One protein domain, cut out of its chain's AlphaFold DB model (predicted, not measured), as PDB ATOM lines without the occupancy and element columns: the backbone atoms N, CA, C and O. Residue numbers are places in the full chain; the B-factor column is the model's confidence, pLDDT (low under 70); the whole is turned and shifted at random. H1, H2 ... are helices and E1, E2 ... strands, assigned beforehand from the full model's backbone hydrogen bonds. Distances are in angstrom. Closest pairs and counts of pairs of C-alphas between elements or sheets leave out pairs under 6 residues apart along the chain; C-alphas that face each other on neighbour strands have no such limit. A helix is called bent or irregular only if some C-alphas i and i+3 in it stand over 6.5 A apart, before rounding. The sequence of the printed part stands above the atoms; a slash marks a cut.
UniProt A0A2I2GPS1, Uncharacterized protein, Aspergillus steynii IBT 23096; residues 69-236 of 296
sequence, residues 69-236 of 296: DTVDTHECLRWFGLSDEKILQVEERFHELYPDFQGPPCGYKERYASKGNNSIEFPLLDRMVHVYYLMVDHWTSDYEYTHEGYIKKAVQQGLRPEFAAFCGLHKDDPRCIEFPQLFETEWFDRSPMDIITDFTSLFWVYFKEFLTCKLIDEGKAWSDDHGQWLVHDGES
ATOM      1  N   ASP A  69     127.246 121.629 152.770       81.00
ATOM      2  CA  ASP A  69     127.470 122.294 154.048       81.00
ATOM      3  C   ASP A  69     127.120 121.322 155.182       81.00
ATOM      4  O   ASP A  69     126.019 120.784 155.246       81.00
ATOM      5  N   THR A  70     128.072 121.092 156.086       76.25
ATOM      6  CA  THR A  70     127.888 120.214 157.248       76.25
ATOM      7  C   THR A  70     126.800 120.718 158.195       76.25
ATOM      8  O   THR A  70     126.287 119.937 158.994       76.25
ATOM      9  N   VAL A  71     126.466 122.013 158.136       84.19
ATOM     10  CA  VAL A  71     125.376 122.621 158.913       84.19
ATOM     11  C   VAL A  71     124.019 122.407 158.228       84.19
ATOM     12  O   VAL A  71     122.999 122.287 158.910       84.19
ATOM     13  N   ASP A  72     123.988 122.304 156.895       88.88
ATOM     14  CA  ASP A  72     122.764 122.016 156.145       88.88
ATOM     15  C   ASP A  72     122.473 120.509 156.180       88.88
ATOM     16  O   ASP A  72     122.930 119.703 155.363       88.88
ATOM     17  N   THR A  73     121.683 120.125 157.181       88.50
ATOM     18  CA  THR A  73     121.305 118.727 157.413       88.50
ATOM     19  C   THR A  73     120.514 118.153 156.237       88.50
ATOM     20  O   THR A  73     120.717 116.995 155.870       88.50
ATOM     21  N   HIS A  74     119.653 118.951 155.600       90.50
ATOM     22  CA  HIS A  74     118.870 118.506 154.443       90.50
ATOM     23  C   HIS A  74     119.773 118.266 153.239       90.50
ATOM     24  O   HIS A  74     119.652 117.237 152.575       90.50
ATOM     25  N   GLU A  75     120.708 119.177 152.968       87.75
ATOM     26  CA  GLU A  75     121.702 118.989 151.914       87.75
ATOM     27  C   GLU A  75     122.527 117.720 152.160       87.75
ATOM     28  O   GLU A  75     122.642 116.873 151.271       87.75
ATOM     29  N   CYS A  76     123.017 117.521 153.384       86.62
ATOM     30  CA  CYS A  76     123.759 116.320 153.753       86.62
ATOM     31  C   CYS A  76     122.941 115.028 153.573       86.62
ATOM     32  O   CYS A  76     123.474 114.040 153.070       86.62
ATOM     33  N   LEU A  77     121.648 115.017 153.911       88.12
ATOM     34  CA  LEU A  77     120.788 113.842 153.719       88.12
ATOM     35  C   LEU A  77     120.454 113.577 152.237       88.12
ATOM     36  O   LEU A  77     120.363 112.417 151.824       88.12
ATOM     37  N   ARG A  78     120.363 114.616 151.395       85.38
ATOM     38  CA  ARG A  78     120.279 114.445 149.929       85.38
ATOM     39  C   ARG A  78     121.551 113.830 149.355       85.38
ATOM     40  O   ARG A  78     121.472 113.040 148.412       85.38
ATOM     41  N   TRP A  79     122.706 114.200 149.907       79.62
ATOM     42  CA  TRP A  79     124.015 113.636 149.563       79.62
ATOM     43  C   TRP A  79     124.219 112.220 150.095       79.62
ATOM     44  O   TRP A  79     124.919 111.436 149.463       79.62
ATOM     45  N   PHE A  80     123.588 111.884 151.216       79.00
ATOM     46  CA  PHE A  80     123.476 110.510 151.697       79.00
ATOM     47  C   PHE A  80     122.585 109.657 150.775       79.00
ATOM     48  O   PHE A  80     122.803 108.455 150.631       79.00
ATOM     49  N   GLY A  81     121.634 110.297 150.090       79.62
ATOM     50  CA  GLY A  81     120.859 109.712 149.001       79.62
ATOM     51  C   GLY A  81     119.362 109.627 149.240       79.62
ATOM     52  O   GLY A  81     118.677 108.938 148.485       79.62
ATOM     53  N   LEU A  82     118.846 110.336 150.245       86.88
ATOM     54  CA  LEU A  82     117.417 110.389 150.543       86.88
ATOM     55  C   LEU A  82     116.680 111.368 149.625       86.88
ATOM     56  O   LEU A  82     117.224 112.399 149.218       86.88
ATOM     57  N   SER A  83     115.436 111.033 149.285       88.50
ATOM     58  CA  SER A  83     114.500 111.947 148.632       88.50
ATOM     59  C   SER A  83     114.055 113.042 149.602       88.50
ATOM     60  O   SER A  83     114.052 112.835 150.814       88.50
ATOM     61  N   ASP A  84     113.633 114.198 149.079       90.69
ATOM     62  CA  ASP A  84     113.122 115.293 149.919       90.69
ATOM     63  C   ASP A  84     111.953 114.835 150.801       90.69
ATOM     64  O   ASP A  84     111.897 115.154 151.985       90.69
ATOM     65  N   GLU A  85     111.054 114.021 150.251       93.06
ATOM     66  CA  GLU A  85     109.934 113.455 151.001       93.06
ATOM     67  C   GLU A  85     110.411 112.572 152.161       93.06
ATOM     68  O   GLU A  85     109.931 112.708 153.286       93.06
ATOM     69  N   LYS A  86     111.394 111.693 151.921       91.88
ATOM     70  CA  LYS A  86     111.928 110.823 152.972       91.88
ATOM     71  C   LYS A  86     112.681 111.616 154.033       91.88
ATOM     72  O   LYS A  86     112.582 111.265 155.202       91.88
ATOM     73  N   ILE A  87     113.382 112.685 153.656       94.38
ATOM     74  CA  ILE A  87     114.049 113.588 154.606       94.38
ATOM     75  C   ILE A  87     113.032 114.183 155.578       94.38
ATOM     76  O   ILE A  87     113.261 114.127 156.782       94.38
ATOM     77  N   LEU A  88     111.895 114.677 155.080       95.69
ATOM     78  CA  LEU A  88     110.841 115.232 155.935       95.69
ATOM     79  C   LEU A  88     110.260 114.180 156.890       95.69
ATOM     80  O   LEU A  88     110.078 114.465 158.068       95.69
ATOM     81  N   GLN A  89     110.026 112.955 156.407       94.12
ATOM     82  CA  GLN A  89     109.538 111.857 157.253       94.12
ATOM     83  C   GLN A  89     110.561 111.459 158.334       94.12
ATOM     84  O   GLN A  89     110.191 111.191 159.475       94.12
ATOM     85  N   VAL A  90     111.851 111.420 157.981       93.38
ATOM     86  CA  VAL A  90     112.950 111.141 158.921       93.38
ATOM     87  C   VAL A  90     113.066 112.248 159.961       93.38
ATOM     88  O   VAL A  90     113.235 111.956 161.138       93.38
ATOM     89  N   GLU A  91     112.945 113.506 159.548       95.06
ATOM     90  CA  GLU A  91     112.994 114.659 160.442       95.06
ATOM     91  C   GLU A  91     111.810 114.680 161.417       95.06
ATOM     92  O   GLU A  91     112.002 114.899 162.612       95.06
ATOM     93  N   GLU A  92     110.595 114.409 160.938       94.06
ATOM     94  CA  GLU A  92     109.412 114.266 161.790       94.06
ATOM     95  C   GLU A  92     109.631 113.161 162.831       94.06
ATOM     96  O   GLU A  92     109.537 113.414 164.035       94.06
ATOM     97  N   ARG A  93     110.045 111.968 162.388       92.06
ATOM     98  CA  ARG A  93     110.306 110.840 163.287       92.06
ATOM     99  C   ARG A  93     111.464 111.105 164.250       92.06
ATOM    100  O   ARG A  93     111.430 110.664 165.395       92.06
ATOM    101  N   PHE A  94     112.485 111.835 163.819       94.00
ATOM    102  CA  PHE A  94     113.585 112.250 164.679       94.00
ATOM    103  C   PHE A  94     113.099 113.160 165.812       94.00
ATOM    104  O   PHE A  94     113.474 112.936 166.959       94.00
ATOM    105  N   HIS A  95     112.245 114.144 165.519       92.81
ATOM    106  CA  HIS A  95     111.688 115.028 166.545       92.81
ATOM    107  C   HIS A  95     110.760 114.293 167.522       92.81
ATOM    108  O   HIS A  95     110.702 114.659 168.695       92.81
ATOM    109  N   GLU A  96     110.071 113.242 167.071       90.19
ATOM    110  CA  GLU A  96     109.302 112.355 167.953       90.19
ATOM    111  C   GLU A  96     110.204 111.546 168.895       90.19
ATOM    112  O   GLU A  96     109.908 111.428 170.085       90.19
ATOM    113  N   LEU A  97     111.298 110.986 168.369       86.56
ATOM    114  CA  LEU A  97     112.203 110.113 169.123       86.56
ATOM    115  C   LEU A  97     113.155 110.889 170.042       86.56
ATOM    116  O   LEU A  97     113.506 110.403 171.116       86.56
ATOM    117  N   TYR A  98     113.561 112.095 169.641       89.81
ATOM    118  CA  TYR A  98     114.551 112.906 170.349       89.81
ATOM    119  C   TYR A  98     114.106 114.376 170.492       89.81
ATOM    120  O   TYR A  98     114.808 115.281 170.031       89.81
ATOM    121  N   PRO A  99     112.973 114.653 171.167       88.81
ATOM    122  CA  PRO A  99     112.421 116.009 171.285       88.81
ATOM    123  C   PRO A  99     113.358 116.988 172.009       88.81
ATOM    124  O   PRO A  99     113.325 118.189 171.750       88.81
ATOM    125  N   ASP A 100     114.219 116.470 172.887       91.81
ATOM    126  CA  ASP A 100     115.157 117.254 173.693       91.81
ATOM    127  C   ASP A 100     116.587 117.255 173.120       91.81
ATOM    128  O   ASP A 100     117.536 117.643 173.808       91.81
ATOM    129  N   PHE A 101     116.787 116.791 171.880       89.62
ATOM    130  CA  PHE A 101     118.123 116.711 171.295       89.62
ATOM    131  C   PHE A 101     118.771 118.094 171.162       89.62
ATOM    132  O   PHE A 101     118.259 118.987 170.489       89.62
ATOM    133  N   GLN A 102     119.960 118.242 171.747       87.38
ATOM    134  CA  GLN A 102     120.801 119.427 171.596       87.38
ATOM    135  C   GLN A 102     122.091 119.059 170.862       87.38
ATOM    136  O   GLN A 102     123.024 118.490 171.434       87.38
ATOM    137  N   GLY A 103     122.126 119.367 169.566       83.25
ATOM    138  CA  GLY A 103     123.310 119.194 168.728       83.25
ATOM    139  C   GLY A 103     124.314 120.345 168.871       83.25
ATOM    140  O   GLY A 103     123.954 121.432 169.329       83.25
ATOM    141  N   PRO A 104     125.579 120.142 168.458       85.06
ATOM    142  CA  PRO A 104     126.533 121.240 168.336       85.06
ATOM    143  C   PRO A 104     126.038 122.258 167.286       85.06
ATOM    144  O   PRO A 104     125.595 121.833 166.219       85.06
ATOM    145  N   PRO A 105     126.147 123.584 167.521       80.62
ATOM    146  CA  PRO A 105     125.668 124.602 166.575       80.62
ATOM    147  C   PRO A 105     126.293 124.509 165.177       80.62
ATOM    148  O   PRO A 105     125.654 124.850 164.188       80.62
ATOM    149  N   CYS A 106     127.536 124.033 165.092       82.06
ATOM    150  CA  CYS A 106     128.255 123.818 163.837       82.06
ATOM    151  C   CYS A 106     127.938 122.471 163.158       82.06
ATOM    152  O   CYS A 106     128.471 122.193 162.090       82.06
ATOM    153  N   GLY A 107     127.091 121.622 163.753       86.12
ATOM    154  CA  GLY A 107     126.688 120.322 163.197       86.12
ATOM    155  C   GLY A 107     127.667 119.167 163.452       86.12
ATOM    156  O   GLY A 107     127.288 118.002 163.316       86.12
ATOM    157  N   TYR A 108     128.891 119.453 163.901       91.25
ATOM    158  CA  TYR A 108     129.939 118.466 164.178       91.25
ATOM    159  C   TYR A 108     130.643 118.730 165.514       91.25
ATOM    160  O   TYR A 108     130.580 119.829 166.060       91.25
ATOM    161  N   LYS A 109     131.312 117.716 166.070       90.50
ATOM    162  CA  LYS A 109     132.141 117.862 167.278       90.50
ATOM    163  C   LYS A 109     133.287 116.853 167.309       90.50
ATOM    164  O   LYS A 109     133.268 115.861 166.583       90.50
ATOM    165  N   GLU A 110     134.275 117.100 168.160       87.62
ATOM    166  CA  GLU A 110     135.340 116.130 168.413       87.62
ATOM    167  C   GLU A 110     134.782 114.931 169.184       87.62
ATOM    168  O   GLU A 110     134.139 115.064 170.228       87.62
ATOM    169  N   ARG A 111     135.064 113.740 168.663       84.62
ATOM    170  CA  ARG A 111     134.926 112.478 169.366       84.62
ATOM    171  C   ARG A 111     136.300 112.015 169.797       84.62
ATOM    172  O   ARG A 111     137.113 111.544 168.995       84.62
ATOM    173  N   TYR A 112     136.503 112.057 171.098       76.44
ATOM    174  CA  TYR A 112     137.715 111.551 171.698       76.44
ATOM    175  C   TYR A 112     137.618 110.051 171.930       76.44
ATOM    176  O   TYR A 112     136.643 109.558 172.498       76.44
ATOM    177  N   ALA A 113     138.628 109.315 171.477       67.06
ATOM    178  CA  ALA A 113     138.678 107.878 171.667       67.06
ATOM    179  C   ALA A 113     139.511 107.546 172.909       67.06
ATOM    180  O   ALA A 113     140.717 107.791 172.964       67.06
ATOM    181  N   SER A 114     138.894 106.890 173.894       59.00
ATOM    182  CA  SER A 114     139.619 106.307 175.037       59.00
ATOM    183  C   SER A 114     140.747 105.356 174.592       59.00
ATOM    184  O   SER A 114     141.835 105.332 175.181       59.00
ATOM    185  N   LYS A 115     140.522 104.612 173.501       59.25
ATOM    186  CA  LYS A 115     141.511 103.777 172.803       59.25
ATOM    187  C   LYS A 115     141.427 104.033 171.299       59.25
ATOM    188  O   LYS A 115     140.417 103.697 170.691       59.25
ATOM    189  N   GLY A 116     142.493 104.562 170.708       63.66
ATOM    190  CA  GLY A 116     142.574 104.836 169.273       63.66
ATOM    191  C   GLY A 116     142.778 106.316 168.986       63.66
ATOM    192  O   GLY A 116     143.205 107.062 169.866       63.66
ATOM    193  N   ASN A 117     142.484 106.697 167.748       75.31
ATOM    194  CA  ASN A 117     142.664 108.056 167.265       75.31
ATOM    195  C   ASN A 117     141.395 108.875 167.488       75.31
ATOM    196  O   ASN A 117     140.284 108.354 167.356       75.31
ATOM    197  N   ASN A 118     141.567 110.157 167.797       81.88
ATOM    198  CA  ASN A 118     140.459 111.102 167.837       81.88
ATOM    199  C   ASN A 118     139.839 111.249 166.444       81.88
ATOM    200  O   ASN A 118     140.509 111.088 165.422       81.88
ATOM    201  N   SER A 119     138.541 111.515 166.405       87.00
ATOM    202  CA  SER A 119     137.775 111.631 165.162       87.00
ATOM    203  C   SER A 119     136.790 112.782 165.261       87.00
ATOM    204  O   SER A 119     136.451 113.211 166.361       87.00
ATOM    205  N   ILE A 120     136.308 113.270 164.126       89.69
ATOM    206  CA  ILE A 120     135.194 114.223 164.090       89.69
ATOM    207  C   ILE A 120     133.898 113.431 163.890       89.69
ATOM    208  O   ILE A 120     133.823 112.569 163.013       89.69
ATOM    209  N   GLU A 121     132.890 113.693 164.722       90.81
ATOM    210  CA  GLU A 121     131.552 113.102 164.608       90.81
ATOM    211  C   GLU A 121     130.506 114.148 164.202       90.81
ATOM    212  O   GLU A 121     130.701 115.349 164.405       90.81
ATOM    213  N   PHE A 122     129.386 113.676 163.641       92.38
ATOM    214  CA  PHE A 122     128.303 114.502 163.093       92.38
ATOM    215  C   PHE A 122     126.982 114.133 163.781       92.38
ATOM    216  O   PHE A 122     126.158 113.445 163.184       92.38
ATOM    217  N   PRO A 123     126.758 114.538 165.048       90.62
ATOM    218  CA  PRO A 123     125.757 113.905 165.909       90.62
ATOM    219  C   PRO A 123     124.323 113.960 165.377       90.62
ATOM    220  O   PRO A 123     123.594 112.979 165.489       90.62
ATOM    221  N   LEU A 124     123.918 115.100 164.803       91.62
ATOM    222  CA  LEU A 124     122.580 115.254 164.228       91.62
ATOM    223  C   LEU A 124     122.407 114.343 163.009       91.62
ATOM    224  O   LEU A 124     121.433 113.601 162.929       91.62
ATOM    225  N   LEU A 125     123.380 114.346 162.096       91.62
ATOM    226  CA  LEU A 125     123.339 113.507 160.903       91.62
ATOM    227  C   LEU A 125     123.423 112.014 161.237       91.62
ATOM    228  O   LEU A 125     122.653 111.239 160.683       91.62
ATOM    229  N   ASP A 126     124.293 111.612 162.171       90.38
ATOM    230  CA  ASP A 126     124.397 110.227 162.646       90.38
ATOM    231  C   ASP A 126     123.036 109.732 163.169       90.38
ATOM    232  O   ASP A 126     122.611 108.627 162.826       90.38
ATOM    233  N   ARG A 127     122.317 110.555 163.948       90.38
ATOM    234  CA  ARG A 127     120.983 110.197 164.451       90.38
ATOM    235  C   ARG A 127     119.913 110.209 163.362       90.38
ATOM    236  O   ARG A 127     119.115 109.285 163.326       90.38
ATOM    237  N   MET A 128     119.903 111.186 162.456       91.62
ATOM    238  CA  MET A 128     118.954 111.215 161.331       91.62
ATOM    239  C   MET A 128     119.120 109.989 160.417       91.62
ATOM    240  O   MET A 128     118.137 109.371 160.015       91.62
ATOM    241  N   VAL A 129     120.360 109.578 160.137       89.44
ATOM    242  CA  VAL A 129     120.653 108.356 159.370       89.44
ATOM    243  C   VAL A 129     120.224 107.101 160.134       89.44
ATOM    244  O   VAL A 129     119.675 106.179 159.536       89.44
ATOM    245  N   HIS A 130     120.421 107.067 161.453       86.94
ATOM    246  CA  HIS A 130     119.913 105.982 162.294       86.94
ATOM    247  C   HIS A 130     118.383 105.900 162.257       86.94
ATOM    248  O   HIS A 130     117.847 104.828 162.001       86.94
ATOM    249  N   VAL A 131     117.675 107.024 162.411       89.50
ATOM    250  CA  VAL A 131     116.208 107.090 162.285       89.50
ATOM    251  C   VAL A 131     115.753 106.584 160.923       89.50
ATOM    252  O   VAL A 131     114.823 105.784 160.857       89.50
ATOM    253  N   TYR A 132     116.440 106.969 159.845       88.31
ATOM    254  CA  TYR A 132     116.178 106.406 158.525       88.31
ATOM    255  C   TYR A 132     116.272 104.873 158.533       88.31
ATOM    256  O   TYR A 132     115.341 104.224 158.064       88.31
ATOM    257  N   TYR A 133     117.314 104.277 159.122       83.44
ATOM    258  CA  TYR A 133     117.421 102.815 159.230       83.44
ATOM    259  C   TYR A 133     116.298 102.173 160.041       83.44
ATOM    260  O   TYR A 133     115.842 101.093 159.673       83.44
ATOM    261  N   LEU A 134     115.818 102.834 161.095       80.62
ATOM    262  CA  LEU A 134     114.667 102.365 161.875       80.62
ATOM    263  C   LEU A 134     113.352 102.413 161.082       80.62
ATOM    264  O   LEU A 134     112.421 101.677 161.399       80.62
ATOM    265  N   MET A 135     113.261 103.287 160.078       81.56
ATOM    266  CA  MET A 135     112.081 103.453 159.226       81.56
ATOM    267  C   MET A 135     112.077 102.545 157.995       81.56
ATOM    268  O   MET A 135     111.045 102.441 157.331       81.56
ATOM    269  N   VAL A 136     113.207 101.921 157.651       77.88
ATOM    270  CA  VAL A 136     113.256 100.959 156.548       77.88
ATOM    271  C   VAL A 136     112.476  99.717 156.975       77.88
ATOM    272  O   VAL A 136     112.880  99.012 157.897       77.88
ATOM    273  N   ASP A 137     111.350  99.446 156.304       67.81
ATOM    274  CA  ASP A 137     110.501  98.294 156.631       67.81
ATOM    275  C   ASP A 137     111.309  96.986 156.637       67.81
ATOM    276  O   ASP A 137     112.187  96.783 155.799       67.81
ATOM    277  N   HIS A 138     110.974  96.057 157.538       57.31
ATOM    278  CA  HIS A 138     111.493  94.688 157.520       57.31
ATOM    279  C   HIS A 138     110.669  93.833 156.555       57.31
ATOM    280  O   HIS A 138     109.448  93.746 156.647       57.31
ATOM    281  N   TRP A 139     111.329  93.237 155.569       59.78
ATOM    282  CA  TRP A 139     110.649  92.797 154.358       59.78
ATOM    283  C   TRP A 139     109.978  91.450 154.477       59.78
ATOM    284  O   TRP A 139     110.636  90.415 154.574       59.78
ATOM    285  N   THR A 140     108.663  91.459 154.333       49.66
ATOM    286  CA  THR A 140     107.876  90.251 154.148       49.66
ATOM    287  C   THR A 140     107.161  90.313 152.789       49.66
ATOM    288  O   THR A 140     106.268  91.112 152.539       49.66
ATOM    289  N   SER A 141     107.676  89.482 151.879       52.62
ATOM    290  CA  SER A 141     107.077  88.896 150.664       52.62
ATOM    291  C   SER A 141     106.760  89.696 149.389       52.62
ATOM    292  O   SER A 141     106.804  89.061 148.337       52.62
ATOM    293  N   ASP A 142     106.522  91.010 149.389       57.94
ATOM    294  CA  ASP A 142     105.994  91.674 148.170       57.94
ATOM    295  C   ASP A 142     107.049  92.478 147.384       57.94
ATOM    296  O   ASP A 142     107.006  93.711 147.325       57.94
ATOM    297  N   TYR A 143     108.028  91.804 146.770       63.84
ATOM    298  CA  TYR A 143     108.903  92.451 145.784       63.84
ATOM    299  C   TYR A 143     109.458  91.488 144.731       63.84
ATOM    300  O   TYR A 143     109.584  90.281 144.933       63.84
ATOM    301  N   GLU A 144     109.800  92.060 143.579       70.19
ATOM    302  CA  GLU A 144     110.392  91.339 142.462       70.19
ATOM    303  C   GLU A 144     111.909  91.204 142.662       70.19
ATOM    304  O   GLU A 144     112.623  92.198 142.798       70.19
ATOM    305  N   TYR A 145     112.419  89.970 142.673       72.31
ATOM    306  CA  TYR A 145     113.850  89.668 142.803       72.31
ATOM    307  C   TYR A 145     114.584  89.863 141.465       72.31
ATOM    308  O   TYR A 145     115.134  88.923 140.892       72.31
ATOM    309  N   THR A 146     114.552  91.087 140.939       70.44
ATOM    310  CA  THR A 146     115.188  91.500 139.678       70.44
ATOM    311  C   THR A 146     115.823  92.872 139.840       70.44
ATOM    312  O   THR A 146     115.317  93.671 140.616       70.44
ATOM    313  N   HIS A 147     116.894  93.185 139.097       70.31
ATOM    314  CA  HIS A 147     117.600  94.483 139.141       70.31
ATOM    315  C   HIS A 147     116.650  95.688 139.261       70.31
ATOM    316  O   HIS A 147     116.796  96.537 140.137       70.31
ATOM    317  N   GLU A 148     115.626  95.710 138.413       73.62
ATOM    318  CA  GLU A 148     114.590  96.736 138.398       73.62
ATOM    319  C   GLU A 148     113.731  96.738 139.674       73.62
ATOM    320  O   GLU A 148     113.448  97.804 140.221       73.62
ATOM    321  N   GLY A 149     113.356  95.564 140.188       74.12
ATOM    322  CA  GLY A 149     112.662  95.409 141.465       74.12
ATOM    323  C   GLY A 149     113.450  95.953 142.662       74.12
ATOM    324  O   GLY A 149     112.872  96.664 143.486       74.12
ATOM    325  N   TYR A 150     114.772  95.725 142.719       72.62
ATOM    326  CA  TYR A 150     115.654  96.307 143.749       72.62
ATOM    327  C   TYR A 150     115.615  97.844 143.709       72.62
ATOM    328  O   TYR A 150     115.445  98.487 144.744       72.62
ATOM    329  N   ILE A 151     115.726  98.435 142.514       74.69
ATOM    330  CA  ILE A 151     115.703  99.894 142.328       74.69
ATOM    331  C   ILE A 151     114.344 100.472 142.721       74.69
ATOM    332  O   ILE A 151     114.286 101.413 143.511       74.69
ATOM    333  N   LYS A 152     113.242  99.906 142.211       77.44
ATOM    334  CA  LYS A 152     111.882 100.369 142.531       77.44
ATOM    335  C   LYS A 152     111.629 100.336 144.032       77.44
ATOM    336  O   LYS A 152     111.101 101.297 144.584       77.44
ATOM    337  N   LYS A 153     112.046  99.260 144.703       76.12
ATOM    338  CA  LYS A 153     111.874  99.128 146.149       76.12
ATOM    339  C   LYS A 153     112.736 100.124 146.922       76.12
ATOM    340  O   LYS A 153     112.234 100.747 147.849       76.12
ATOM    341  N   ALA A 154     113.992 100.323 146.528       76.69
ATOM    342  CA  ALA A 154     114.860 101.352 147.102       76.69
ATOM    343  C   ALA A 154     114.244 102.759 146.988       76.69
ATOM    344  O   ALA A 154     114.250 103.508 147.962       76.69
ATOM    345  N   VAL A 155     113.645 103.090 145.839       80.56
ATOM    346  CA  VAL A 155     112.921 104.359 145.649       80.56
ATOM    347  C   VAL A 155     111.697 104.455 146.561       80.56
ATOM    348  O   VAL A 155     111.508 105.478 147.209       80.56
ATOM    349  N   GLN A 156     110.905 103.384 146.690       80.81
ATOM    350  CA  GLN A 156     109.779 103.332 147.638       80.81
ATOM    351  C   GLN A 156     110.222 103.513 149.100       80.81
ATOM    352  O   GLN A 156     109.513 104.127 149.888       80.81
ATOM    353  N   GLN A 157     111.407 103.014 149.463       80.88
ATOM    354  CA  GLN A 157     112.018 103.229 150.782       80.88
ATOM    355  C   GLN A 157     112.589 104.646 150.950       80.88
ATOM    356  O   GLN A 157     113.096 104.986 152.016       80.88
ATOM    357  N   GLY A 158     112.464 105.504 149.934       83.44
ATOM    358  CA  GLY A 158     112.834 106.912 149.993       83.44
ATOM    359  C   GLY A 158     114.252 107.225 149.541       83.44
ATOM    360  O   GLY A 158     114.715 108.342 149.769       83.44
ATOM    361  N   LEU A 159     114.948 106.288 148.890       81.38
ATOM    362  CA  LEU A 159     116.183 106.616 148.185       81.38
ATOM    363  C   LEU A 159     115.872 107.365 146.890       81.38
ATOM    364  O   LEU A 159     114.913 107.073 146.177       81.38
ATOM    365  N   ARG A 160     116.728 108.319 146.538       79.06
ATOM    366  CA  ARG A 160     116.650 108.990 145.240       79.06
ATOM    367  C   ARG A 160     116.909 107.988 144.113       79.06
ATOM    368  O   ARG A 160     117.774 107.125 144.283       79.06
ATOM    369  N   PRO A 161     116.247 108.111 142.948       76.06
ATOM    370  CA  PRO A 161     116.414 107.169 141.842       76.06
ATOM    371  C   PRO A 161     117.871 106.952 141.416       76.06
ATOM    372  O   PRO A 161     118.267 105.820 141.144       76.06
ATOM    373  N   GLU A 162     118.696 108.004 141.417       69.81
ATOM    374  CA  GLU A 162     120.108 107.900 141.030       69.81
ATOM    375  C   GLU A 162     120.927 107.091 142.047       69.81
ATOM    376  O   GLU A 162     121.813 106.325 141.667       69.81
ATOM    377  N   PHE A 163     120.607 107.225 143.338       70.19
ATOM    378  CA  PHE A 163     121.210 106.420 144.399       70.19
ATOM    379  C   PHE A 163     120.680 104.990 144.372       70.19
ATOM    380  O   PHE A 163     121.469 104.054 144.406       70.19
ATOM    381  N   ALA A 164     119.369 104.804 144.223       72.56
ATOM    382  CA  ALA A 164     118.736 103.495 144.127       72.56
ATOM    383  C   ALA A 164     119.313 102.655 142.973       72.56
ATOM    384  O   ALA A 164     119.605 101.477 143.162       72.56
ATOM    385  N   ALA A 165     119.564 103.263 141.808       68.25
ATOM    386  CA  ALA A 165     120.217 102.614 140.665       68.25
ATOM    387  C   ALA A 165     121.677 102.199 140.940       68.25
ATOM    388  O   ALA A 165     122.192 101.245 140.341       68.25
ATOM    389  N   PHE A 166     122.347 102.910 141.849       62.03
ATOM    390  CA  PHE A 166     123.696 102.587 142.302       62.03
ATOM    391  C   PHE A 166     123.693 101.482 143.375       62.03
ATOM    392  O   PHE A 166     124.535 100.588 143.324       62.03
ATOM    393  N   CYS A 167     122.712 101.492 144.287       58.00
ATOM    394  CA  CYS A 167     122.517 100.468 145.320       58.00
ATOM    395  C   CYS A 167     122.037  99.127 144.740       58.00
ATOM    396  O   CYS A 167     122.427  98.057 145.201       58.00
ATOM    397  N   GLY A 168     121.160  99.174 143.738       55.31
ATOM    398  CA  GLY A 168     120.395  98.026 143.269       55.31
ATOM    399  C   GLY A 168     121.089  97.193 142.204       55.31
ATOM    400  O   GLY A 168     120.467  96.924 141.198       55.31
ATOM    401  N   LEU A 169     122.346  96.774 142.351       55.06
ATOM    402  CA  LEU A 169     122.939  95.814 141.401       55.06
ATOM    403  C   LEU A 169     122.320  94.410 141.653       55.06
ATOM    404  O   LEU A 169     122.153  93.996 142.797       55.06
ATOM    405  N   HIS A 170     121.988  93.655 140.604       56.06
ATOM    406  CA  HIS A 170     121.471  92.273 140.687       56.06
ATOM    407  C   HIS A 170     122.228  91.375 139.699       56.06
ATOM    408  O   HIS A 170     122.895  91.880 138.800       56.06
ATOM    409  N   LYS A 171     122.119  90.045 139.811       54.31
ATOM    410  CA  LYS A 171     122.750  89.120 138.843       54.31
ATOM    411  C   LYS A 171     122.321  89.353 137.391       54.31
ATOM    412  O   LYS A 171     123.106  89.122 136.479       54.31
ATOM    413  N   ASP A 172     121.102  89.855 137.210       57.56
ATOM    414  CA  ASP A 172     120.504  90.152 135.906       57.56
ATOM    415  C   ASP A 172     120.760  91.608 135.472       57.56
ATOM    416  O   ASP A 172     120.149  92.099 134.526       57.56
ATOM    417  N   ASP A 173     121.638  92.328 136.177       60.69
ATOM    418  CA  ASP A 173     122.054  93.671 135.792       60.69
ATOM    419  C   ASP A 173     122.801  93.626 134.445       60.69
ATOM    420  O   ASP A 173     123.771  92.875 134.305       60.69
ATOM    421  N   PRO A 174     122.414  94.435 133.442       55.91
ATOM    422  CA  PRO A 174     123.057  94.428 132.128       55.91
ATOM    423  C   PRO A 174     124.543  94.835 132.163       55.91
ATOM    424  O   PRO A 174     125.281  94.538 131.225       55.91
ATOM    425  N   ARG A 175     125.021  95.462 133.247       54.88
ATOM    426  CA  ARG A 175     126.443  95.766 133.496       54.88
ATOM    427  C   ARG A 175     127.250  94.526 133.913       54.88
ATOM    428  O   ARG A 175     128.474  94.535 133.817       54.88
ATOM    429  N   CYS A 176     126.586  93.453 134.350       52.47
ATOM    430  CA  CYS A 176     127.188  92.185 134.786       52.47
ATOM    431  C   CYS A 176     127.766  91.355 133.615       52.47
ATOM    432  O   CYS A 176     128.550  90.430 133.823       52.47
ATOM    433  N   ILE A 177     127.421  91.708 132.369       49.78
ATOM    434  CA  ILE A 177     127.746  90.936 131.158       49.78
ATOM    435  C   ILE A 177     129.264  90.814 130.916       49.78
ATOM    436  O   ILE A 177     129.715  89.796 130.394       49.78
ATOM    437  N   GLU A 178     130.071  91.810 131.302       45.97
ATOM    438  CA  GLU A 178     131.513  91.805 130.998       45.97
ATOM    439  C   GLU A 178     132.363  90.948 131.951       45.97
ATOM    440  O   GLU A 178     133.410  90.449 131.537       45.97
ATOM    441  N   PHE A 179     131.941  90.734 133.206       50.56
ATOM    442  CA  PHE A 179     132.737  89.993 134.203       50.56
ATOM    443  C   PHE A 179     131.890  89.134 135.161       50.56
ATOM    444  O   PHE A 179     132.042  89.270 136.375       50.56
ATOM    445  N   PRO A 180     131.049  88.209 134.662       51.44
ATOM    446  CA  PRO A 180     130.068  87.461 135.465       51.44
ATOM    447  C   PRO A 180     130.670  86.718 136.673       51.44
ATOM    448  O   PRO A 180     130.053  86.625 137.728       51.44
ATOM    449  N   GLN A 181     131.929  86.286 136.577       50.59
ATOM    450  CA  GLN A 181     132.633  85.547 137.634       50.59
ATOM    451  C   GLN A 181     132.900  86.381 138.903       50.59
ATOM    452  O   GLN A 181     132.966  85.820 139.991       50.59
ATOM    453  N   LEU A 182     133.022  87.715 138.793       47.00
ATOM    454  CA  LEU A 182     133.119  88.619 139.955       47.00
ATOM    455  C   LEU A 182     131.786  88.727 140.717       47.00
ATOM    456  O   LEU A 182     131.757  89.154 141.870       47.00
ATOM    457  N   PHE A 183     130.684  88.349 140.070       50.38
ATOM    458  CA  PHE A 183     129.331  88.436 140.607       50.38
ATOM    459  C   PHE A 183     128.829  87.081 141.126       50.38
ATOM    460  O   PHE A 183     128.055  87.051 142.074       50.38
ATOM    461  N   GLU A 184     129.319  85.962 140.587       45.66
ATOM    462  CA  GLU A 184     128.920  84.605 140.998       45.66
ATOM    463  C   GLU A 184     129.417  84.190 142.396       45.66
ATOM    464  O   GLU A 184     128.719  83.453 143.088       45.66
ATOM    465  N   THR A 185     130.597  84.645 142.843       44.94
ATOM    466  CA  THR A 185     131.205  84.180 144.111       44.94
ATOM    467  C   THR A 185     130.920  85.053 145.330       44.94
ATOM    468  O   THR A 185     131.051  84.572 146.452       44.94
ATOM    469  N   GLU A 186     130.557  86.325 145.146       48.38
ATOM    470  CA  GLU A 186     130.293  87.238 146.270       48.38
ATOM    471  C   GLU A 186     128.795  87.458 146.532       48.38
ATOM    472  O   GLU A 186     128.435  87.930 147.610       48.38
ATOM    473  N   TRP A 187     127.923  87.173 145.558       56.62
ATOM    474  CA  TRP A 187     126.584  87.763 145.489       56.62
ATOM    475  C   TRP A 187     125.473  86.755 145.194       56.62
ATOM    476  O   TRP A 187     124.867  86.807 144.134       56.62
ATOM    477  N   PHE A 188     125.153  85.891 146.162       44.03
ATOM    478  CA  PHE A 188     123.855  85.210 146.258       44.03
ATOM    479  C   PHE A 188     123.515  84.915 147.732       44.03
ATOM    480  O   PHE A 188     124.416  84.676 148.532       44.03
ATOM    481  N   ASP A 189     122.216  84.972 148.053       49.12
ATOM    482  CA  ASP A 189     121.547  84.805 149.366       49.12
ATOM    483  C   ASP A 189     121.528  85.992 150.346       49.12
ATOM    484  O   ASP A 189     121.201  85.818 151.518       49.12
ATOM    485  N   ARG A 190     121.780  87.224 149.888       51.41
ATOM    486  CA  ARG A 190     121.443  88.414 150.688       51.41
ATOM    487  C   ARG A 190     120.055  88.917 150.346       51.41
ATOM    488  O   ARG A 190     119.722  89.096 149.171       51.41
ATOM    489  N   SER A 191     119.250  89.155 151.378       55.53
ATOM    490  CA  SER A 191     118.014  89.890 151.179       55.53
ATOM    491  C   SER A 191     118.395  91.269 150.629       55.53
ATOM    492  O   SER A 191     119.430  91.820 151.009       55.53
ATOM    493  N   PRO A 192     117.610  91.868 149.731       54.19
ATOM    494  CA  PRO A 192     117.865  93.242 149.345       54.19
ATOM    495  C   PRO A 192     117.944  94.223 150.544       54.19
ATOM    496  O   PRO A 192     118.427  95.332 150.348       54.19
ATOM    497  N   MET A 193     117.512  93.844 151.764       61.97
ATOM    498  CA  MET A 193     117.610  94.661 152.975       61.97
ATOM    499  C   MET A 193     119.063  94.692 153.385       61.97
ATOM    500  O   MET A 193     119.614  95.768 153.562       61.97
ATOM    501  N   ASP A 194     119.700  93.522 153.428       61.00
ATOM    502  CA  ASP A 194     121.138  93.425 153.647       61.00
ATOM    503  C   ASP A 194     121.864  94.252 152.583       61.00
ATOM    504  O   ASP A 194     122.763  95.008 152.910       61.00
ATOM    505  N   ILE A 195     121.414  94.217 151.322       60.44
ATOM    506  CA  ILE A 195     122.031  95.026 150.261       60.44
ATOM    507  C   ILE A 195     121.852  96.525 150.511       60.44
ATOM    508  O   ILE A 195     122.833  97.255 150.442       60.44
ATOM    509  N   ILE A 196     120.639  97.000 150.798       61.88
ATOM    510  CA  ILE A 196     120.384  98.428 151.017       61.88
ATOM    511  C   ILE A 196     121.097  98.894 152.281       61.88
ATOM    512  O   ILE A 196     121.844  99.857 152.197       61.88
ATOM    513  N   THR A 197     120.943  98.193 153.400       63.75
ATOM    514  CA  THR A 197     121.517  98.564 154.696       63.75
ATOM    515  C   THR A 197     123.035  98.450 154.710       63.75
ATOM    516  O   THR A 197     123.687  99.371 155.199       63.75
ATOM    517  N   ASP A 198     123.632  97.391 154.149       64.81
ATOM    518  CA  ASP A 198     125.095  97.285 154.038       64.81
ATOM    519  C   ASP A 198     125.642  98.433 153.197       64.81
ATOM    520  O   ASP A 198     126.666  99.036 153.527       64.81
ATOM    521  N   PHE A 199     124.943  98.757 152.111       64.06
ATOM    522  CA  PHE A 199     125.363  99.811 151.217       64.06
ATOM    523  C   PHE A 199     125.218 101.175 151.871       64.06
ATOM    524  O   PHE A 199     126.216 101.858 152.049       64.06
ATOM    525  N   THR A 200     124.027 101.553 152.326       66.81
ATOM    526  CA  THR A 200     123.798 102.835 152.997       66.81
ATOM    527  C   THR A 200     124.692 102.991 154.229       66.81
ATOM    528  O   THR A 200     125.231 104.071 154.446       66.81
ATOM    529  N   SER A 201     124.971 101.917 154.977       68.50
ATOM    530  CA  SER A 201     125.896 101.960 156.123       68.50
ATOM    531  C   SER A 201     127.332 102.266 155.704       68.50
ATOM    532  O   SER A 201     127.978 103.133 156.295       68.50
ATOM    533  N   LEU A 202     127.844 101.596 154.668       65.44
ATOM    534  CA  LEU A 202     129.185 101.867 154.140       65.44
ATOM    535  C   LEU A 202     129.268 103.259 153.505       65.44
ATOM    536  O   LEU A 202     130.252 103.973 153.698       65.44
ATOM    537  N   PHE A 203     128.209 103.674 152.817       68.56
ATOM    538  CA  PHE A 203     128.055 105.014 152.267       68.56
ATOM    539  C   PHE A 203     128.093 106.082 153.347       68.56
ATOM    540  O   PHE A 203     128.820 107.058 153.196       68.56
ATOM    541  N   TRP A 204     127.391 105.871 154.458       79.19
ATOM    542  CA  TRP A 204     127.415 106.780 155.594       79.19
ATOM    543  C   TRP A 204     128.820 106.917 156.188       79.19
ATOM    544  O   TRP A 204     129.301 108.031 156.394       79.19
ATOM    545  N   VAL A 205     129.514 105.794 156.415       73.44
ATOM    546  CA  VAL A 205     130.905 105.805 156.905       73.44
ATOM    547  C   VAL A 205     131.794 106.631 155.979       73.44
ATOM    548  O   VAL A 205     132.550 107.488 156.433       73.44
ATOM    549  N   TYR A 206     131.670 106.415 154.673       71.88
ATOM    550  CA  TYR A 206     132.458 107.127 153.679       71.88
ATOM    551  C   TYR A 206     132.109 108.605 153.584       71.88
ATOM    552  O   TYR A 206     133.014 109.431 153.516       71.88
ATOM    553  N   PHE A 207     130.827 108.943 153.625       76.31
ATOM    554  CA  PHE A 207     130.361 110.317 153.592       76.31
ATOM    555  C   PHE A 207     130.874 111.116 154.797       76.31
ATOM    556  O   PHE A 207     131.369 112.223 154.607       76.31
ATOM    557  N   LYS A 208     130.908 110.527 156.002       81.81
ATOM    558  CA  LYS A 208     131.542 111.158 157.174       81.81
ATOM    559  C   LYS A 208     133.014 111.479 156.959       81.81
ATOM    560  O   LYS A 208     133.447 112.582 157.273       81.81
ATOM    561  N   GLU A 209     133.781 110.544 156.402       76.75
ATOM    562  CA  GLU A 209     135.191 110.800 156.089       76.75
ATOM    563  C   GLU A 209     135.341 111.968 155.101       76.75
ATOM    564  O   GLU A 209     136.220 112.806 155.280       76.75
ATOM    565  N   PHE A 210     134.452 112.076 154.110       75.25
ATOM    566  CA  PHE A 210     134.454 113.193 153.162       75.25
ATOM    567  C   PHE A 210     134.091 114.536 153.802       75.25
ATOM    568  O   PHE A 210     134.749 115.535 153.513       75.25
ATOM    569  N   LEU A 211     133.089 114.573 154.684       81.62
ATOM    570  CA  LEU A 211     132.768 115.779 155.448       81.62
ATOM    571  C   LEU A 211     133.962 116.211 156.308       81.62
ATOM    572  O   LEU A 211     134.300 117.389 156.344       81.62
ATOM    573  N   THR A 212     134.663 115.264 156.934       83.44
ATOM    574  CA  THR A 212     135.879 115.574 157.692       83.44
ATOM    575  C   THR A 212     136.994 116.121 156.799       83.44
ATOM    576  O   THR A 212     137.622 117.115 157.161       83.44
ATOM    577  N   CYS A 213     137.223 115.541 155.617       76.69
ATOM    578  CA  CYS A 213     138.178 116.088 154.649       76.69
ATOM    579  C   CYS A 213     137.830 117.531 154.260       76.69
ATOM    580  O   CYS A 213     138.717 118.379 154.264       76.69
ATOM    581  N   LYS A 214     136.544 117.835 154.024       79.19
ATOM    582  CA  LYS A 214     136.077 119.208 153.767       79.19
ATOM    583  C   LYS A 214     136.487 120.163 154.885       79.19
ATOM    584  O   LYS A 214     137.023 121.230 154.613       79.19
ATOM    585  N   LEU A 215     136.245 119.781 156.140       85.19
ATOM    586  CA  LEU A 215     136.581 120.618 157.293       85.19
ATOM    587  C   LEU A 215     138.088 120.892 157.373       85.19
ATOM    588  O   LEU A 215     138.486 122.002 157.722       85.19
ATOM    589  N   ILE A 216     138.916 119.905 157.029       83.75
ATOM    590  CA  ILE A 216     140.375 120.059 156.983       83.75
ATOM    591  C   ILE A 216     140.781 121.022 155.862       83.75
ATOM    592  O   ILE A 216     141.544 121.955 156.108       83.75
ATOM    593  N   ASP A 217     140.234 120.843 154.658       79.19
ATOM    594  CA  ASP A 217     140.521 121.700 153.501       79.19
ATOM    595  C   ASP A 217     140.072 123.155 153.728       79.19
ATOM    596  O   ASP A 217     140.736 124.097 153.293       79.19
ATOM    597  N   GLU A 218     138.972 123.357 154.459       83.75
ATOM    598  CA  GLU A 218     138.464 124.675 154.861       83.75
ATOM    599  C   GLU A 218     139.218 125.286 156.058       83.75
ATOM    600  O   GLU A 218     138.905 126.403 156.475       83.75
ATOM    601  N   GLY A 219     140.197 124.579 156.633       85.44
ATOM    602  CA  GLY A 219     140.952 125.029 157.805       85.44
ATOM    603  C   GLY A 219     140.140 125.061 159.106       85.44
ATOM    604  O   GLY A 219     140.583 125.661 160.085       85.44
ATOM    605  N   LYS A 220     138.966 124.420 159.127       89.94
ATOM    606  CA  LYS A 220     138.102 124.233 160.307       89.94
ATOM    607  C   LYS A 220     138.504 123.013 161.139       89.94
ATOM    608  O   LYS A 220     138.033 122.842 162.261       89.94
ATOM    609  N   ALA A 221     139.358 122.159 160.589       90.38
ATOM    610  CA  ALA A 221     139.906 120.985 161.243       90.38
ATOM    611  C   ALA A 221     141.354 120.737 160.803       90.38
ATOM    612  O   ALA A 221     141.849 121.331 159.846       90.38
ATOM    613  N   TRP A 222     142.042 119.838 161.499       87.88
ATOM    614  CA  TRP A 222     143.358 119.331 161.118       87.88
ATOM    615  C   TRP A 222     143.535 117.882 161.570       87.88
ATOM    616  O   TRP A 222     142.664 117.302 162.221       87.88
ATOM    617  N   SER A 223     144.628 117.245 161.159       85.69
ATOM    618  CA  SER A 223     144.909 115.849 161.505       85.69
ATOM    619  C   SER A 223     146.387 115.611 161.785       85.69
ATOM    620  O   SER A 223     147.246 116.258 161.181       85.69
ATOM    621  N   ASP A 224     146.664 114.661 162.672       82.38
ATOM    622  CA  ASP A 224     147.995 114.163 163.021       82.38
ATOM    623  C   ASP A 224     147.982 112.649 163.300       82.38
ATOM    624  O   ASP A 224     146.999 111.953 163.034       82.38
ATOM    625  N   ASP A 225     149.086 112.134 163.848       78.12
ATOM    626  CA  ASP A 225     149.239 110.723 164.218       78.12
ATOM    627  C   ASP A 225     148.256 110.273 165.318       78.12
ATOM    628  O   ASP A 225     148.037 109.072 165.504       78.12
ATOM    629  N   HIS A 226     147.665 111.217 166.055       75.62
ATOM    630  CA  HIS A 226     146.745 110.977 167.163       75.62
ATOM    631  C   HIS A 226     145.272 111.148 166.774       75.62
ATOM    632  O   HIS A 226     144.396 110.738 167.541       75.62
ATOM    633  N   GLY A 227     144.977 111.672 165.583       83.12
ATOM    634  CA  GLY A 227     143.636 111.693 165.015       83.12
ATOM    635  C   GLY A 227     143.267 112.989 164.311       83.12
ATOM    636  O   GLY A 227     144.103 113.652 163.704       83.12
ATOM    637  N   GLN A 228     141.973 113.293 164.344       87.50
ATOM    638  CA  GLN A 228     141.353 114.459 163.727       87.50
ATOM    639  C   GLN A 228     140.879 115.425 164.810       87.50
ATOM    640  O   GLN A 228     140.335 114.996 165.830       87.50
ATOM    641  N   TRP A 229     141.058 116.716 164.549       88.19
ATOM    642  CA  TRP A 229     140.923 117.782 165.536       88.19
ATOM    643  C   TRP A 229     140.210 118.987 164.940       88.19
ATOM    644  O   TRP A 229     140.436 119.321 163.777       88.19
ATOM    645  N   LEU A 230     139.382 119.660 165.730       91.31
ATOM    646  CA  LEU A 230     138.673 120.871 165.329       91.31
ATOM    647  C   LEU A 230     139.481 122.126 165.656       91.31
ATOM    648  O   LEU A 230     140.166 122.211 166.677       91.31
ATOM    649  N   VAL A 231     139.348 123.128 164.790       90.19
ATOM    650  CA  VAL A 231     139.734 124.514 165.063       90.19
ATOM    651  C   VAL A 231     138.497 125.219 165.606       90.19
ATOM    652  O   VAL A 231     137.470 125.274 164.929       90.19
ATOM    653  N   HIS A 232     138.556 125.692 166.850       87.62
ATOM    654  CA  HIS A 232     137.386 126.270 167.514       87.62
ATOM    655  C   HIS A 232     137.142 127.725 167.091       87.62
ATOM    656  O   HIS A 232     138.044 128.419 166.622       87.62
ATOM    657  N   ASP A 233     135.915 128.212 167.279       84.94
ATOM    658  CA  ASP A 233     135.568 129.598 166.957       84.94
ATOM    659  C   ASP A 233     136.482 130.590 167.696       84.94
ATOM    660  O   ASP A 233     136.633 130.548 168.918       84.94
ATOM    661  N   GLY A 234     137.089 131.508 166.940       85.75
ATOM    662  CA  GLY A 234     138.048 132.485 167.464       85.75
ATOM    663  C   GLY A 234     139.478 131.958 167.641       85.75
ATOM    664  O   GLY A 234     140.349 132.720 168.061       85.75
ATOM    665  N   GLU A 235     139.736 130.695 167.297       87.62
ATOM    666  CA  GLU A 235     141.052 130.057 167.318       87.62
ATOM    667  C   GLU A 235     141.680 130.055 165.911       87.62
ATOM    668  O   GLU A 235     141.007 129.864 164.900       87.62
ATOM    669  N   SER A 236     142.995 130.271 165.821       91.19
ATOM    670  CA  SER A 236     143.765 130.003 164.598       91.19
ATOM    671  C   SER A 236     144.248 128.552 164.561       91.19
ATOM    672  O   SER A 236     144.454 127.935 165.602       91.19
TER     673      SER A 236
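AT A GLANCE: This is residues 69 to 236 of the 296 residues of an uncharacterized protein of Aspergillus steynii IBT 23096 (UniProt A0A2I2GPS1). One long helix, H8, runs through the domain like a spine; H1, H2 and H3 form a crossed cluster along one side of it, and two small strand hairpins, E1 with E2 and E3 with E4, lie side by side near its last residues. H4 and H5 pack together near its first residues, and the short H6 and H7 lie farthest from the middle. The printed part has 168 residues, with eight helices and four strands in the order H1 H2 E1 E2 H3 H4 H5 H6 H7 H8 E3 E4, mostly helix; both two-stranded sheets are antiparallel. It is only just compact, close to loose, with a radius of gyration of the C-alphas of 18.6 A and spans of 55 by 38 by 28 A.

HOW THE PARTS SIT: Start at the hub, H1, residues 73 to 80. It touches residues 84 to 87 of H2, residues 84 to 97, at a steep tilt of 60 degrees; their closest C-alphas, Leu 77 and Ile 87, are 6.8 A apart. Go on to the hairpin of E1, residues 109 to 111, and E2, residues 119 to 121, where N 111 and O 119 are 2.7 A apart. Residues 90 to 94 of H2 touch H3, residues 123 to 135, about perpendicular at 80 degrees; the closest C-alphas, Val 90 and Tyr 132, are 5.7 A apart. H3 also touches H1, closest at the C-alphas of Thr 73 and Leu 125, 6.6 A. H4, residues 147 to 156, touches H5, residues 161 to 167, closest at the C-alphas of Ile 151 and Ala 164, 5.0 A. H6, residues 174 to 178, and H7, residues 181 to 184, touch no helix. H8, residues 192 to 217, touches H1 with residues 200 to 207 alone, closest at the C-alphas of Phe 80 and Trp 204, 6.7 A. H5 and H8 only just touch, with 3 pairs of C-alphas within 8 A, the closest being Cys 167 and Ile 196, 6.4 A. In the hairpin of E3, residues 221 to 224, and E4, residues 227 to 230, N 222 and O 229 are 2.8 A apart. The closest C-alphas of E2 and E4, Ser 119 and Gln 228, are 4.8 A apart. Every O i to N i+4 pair is within hydrogen-bond range in H1, H2, H3, H4, H5 and H8; H6 has 0 of 1, and 0 of 2 O i to N i+3 pairs, while H7 is too short for an O i to N i+4 pair.

IN THESE COORDINATES: Find C-alpha 73, where H1 begins, at (121.305, 118.727, 157.413). H2 measures 19.9 A and H3 18.5 A. H8 runs 36.6 A from C-alpha 192 at (117.865, 93.242, 149.345) to C-alpha 217 at (140.521, 121.700, 153.501), and E4 ends with C-alpha 230 at (138.673, 120.871, 165.329). H6 is only just irregular: C-alphas 175 and 178 are 6.9 A apart.

THE WHOLE: Look for the farthest C-alphas at Ser 141 and Ser 236, 56.8 A apart. The printed part has no cut; the links H2 to E1 and H3 to H4 are long. Mean pLDDT of the printed part is 76.1, with 51 residues under 70, among them 165 to 203.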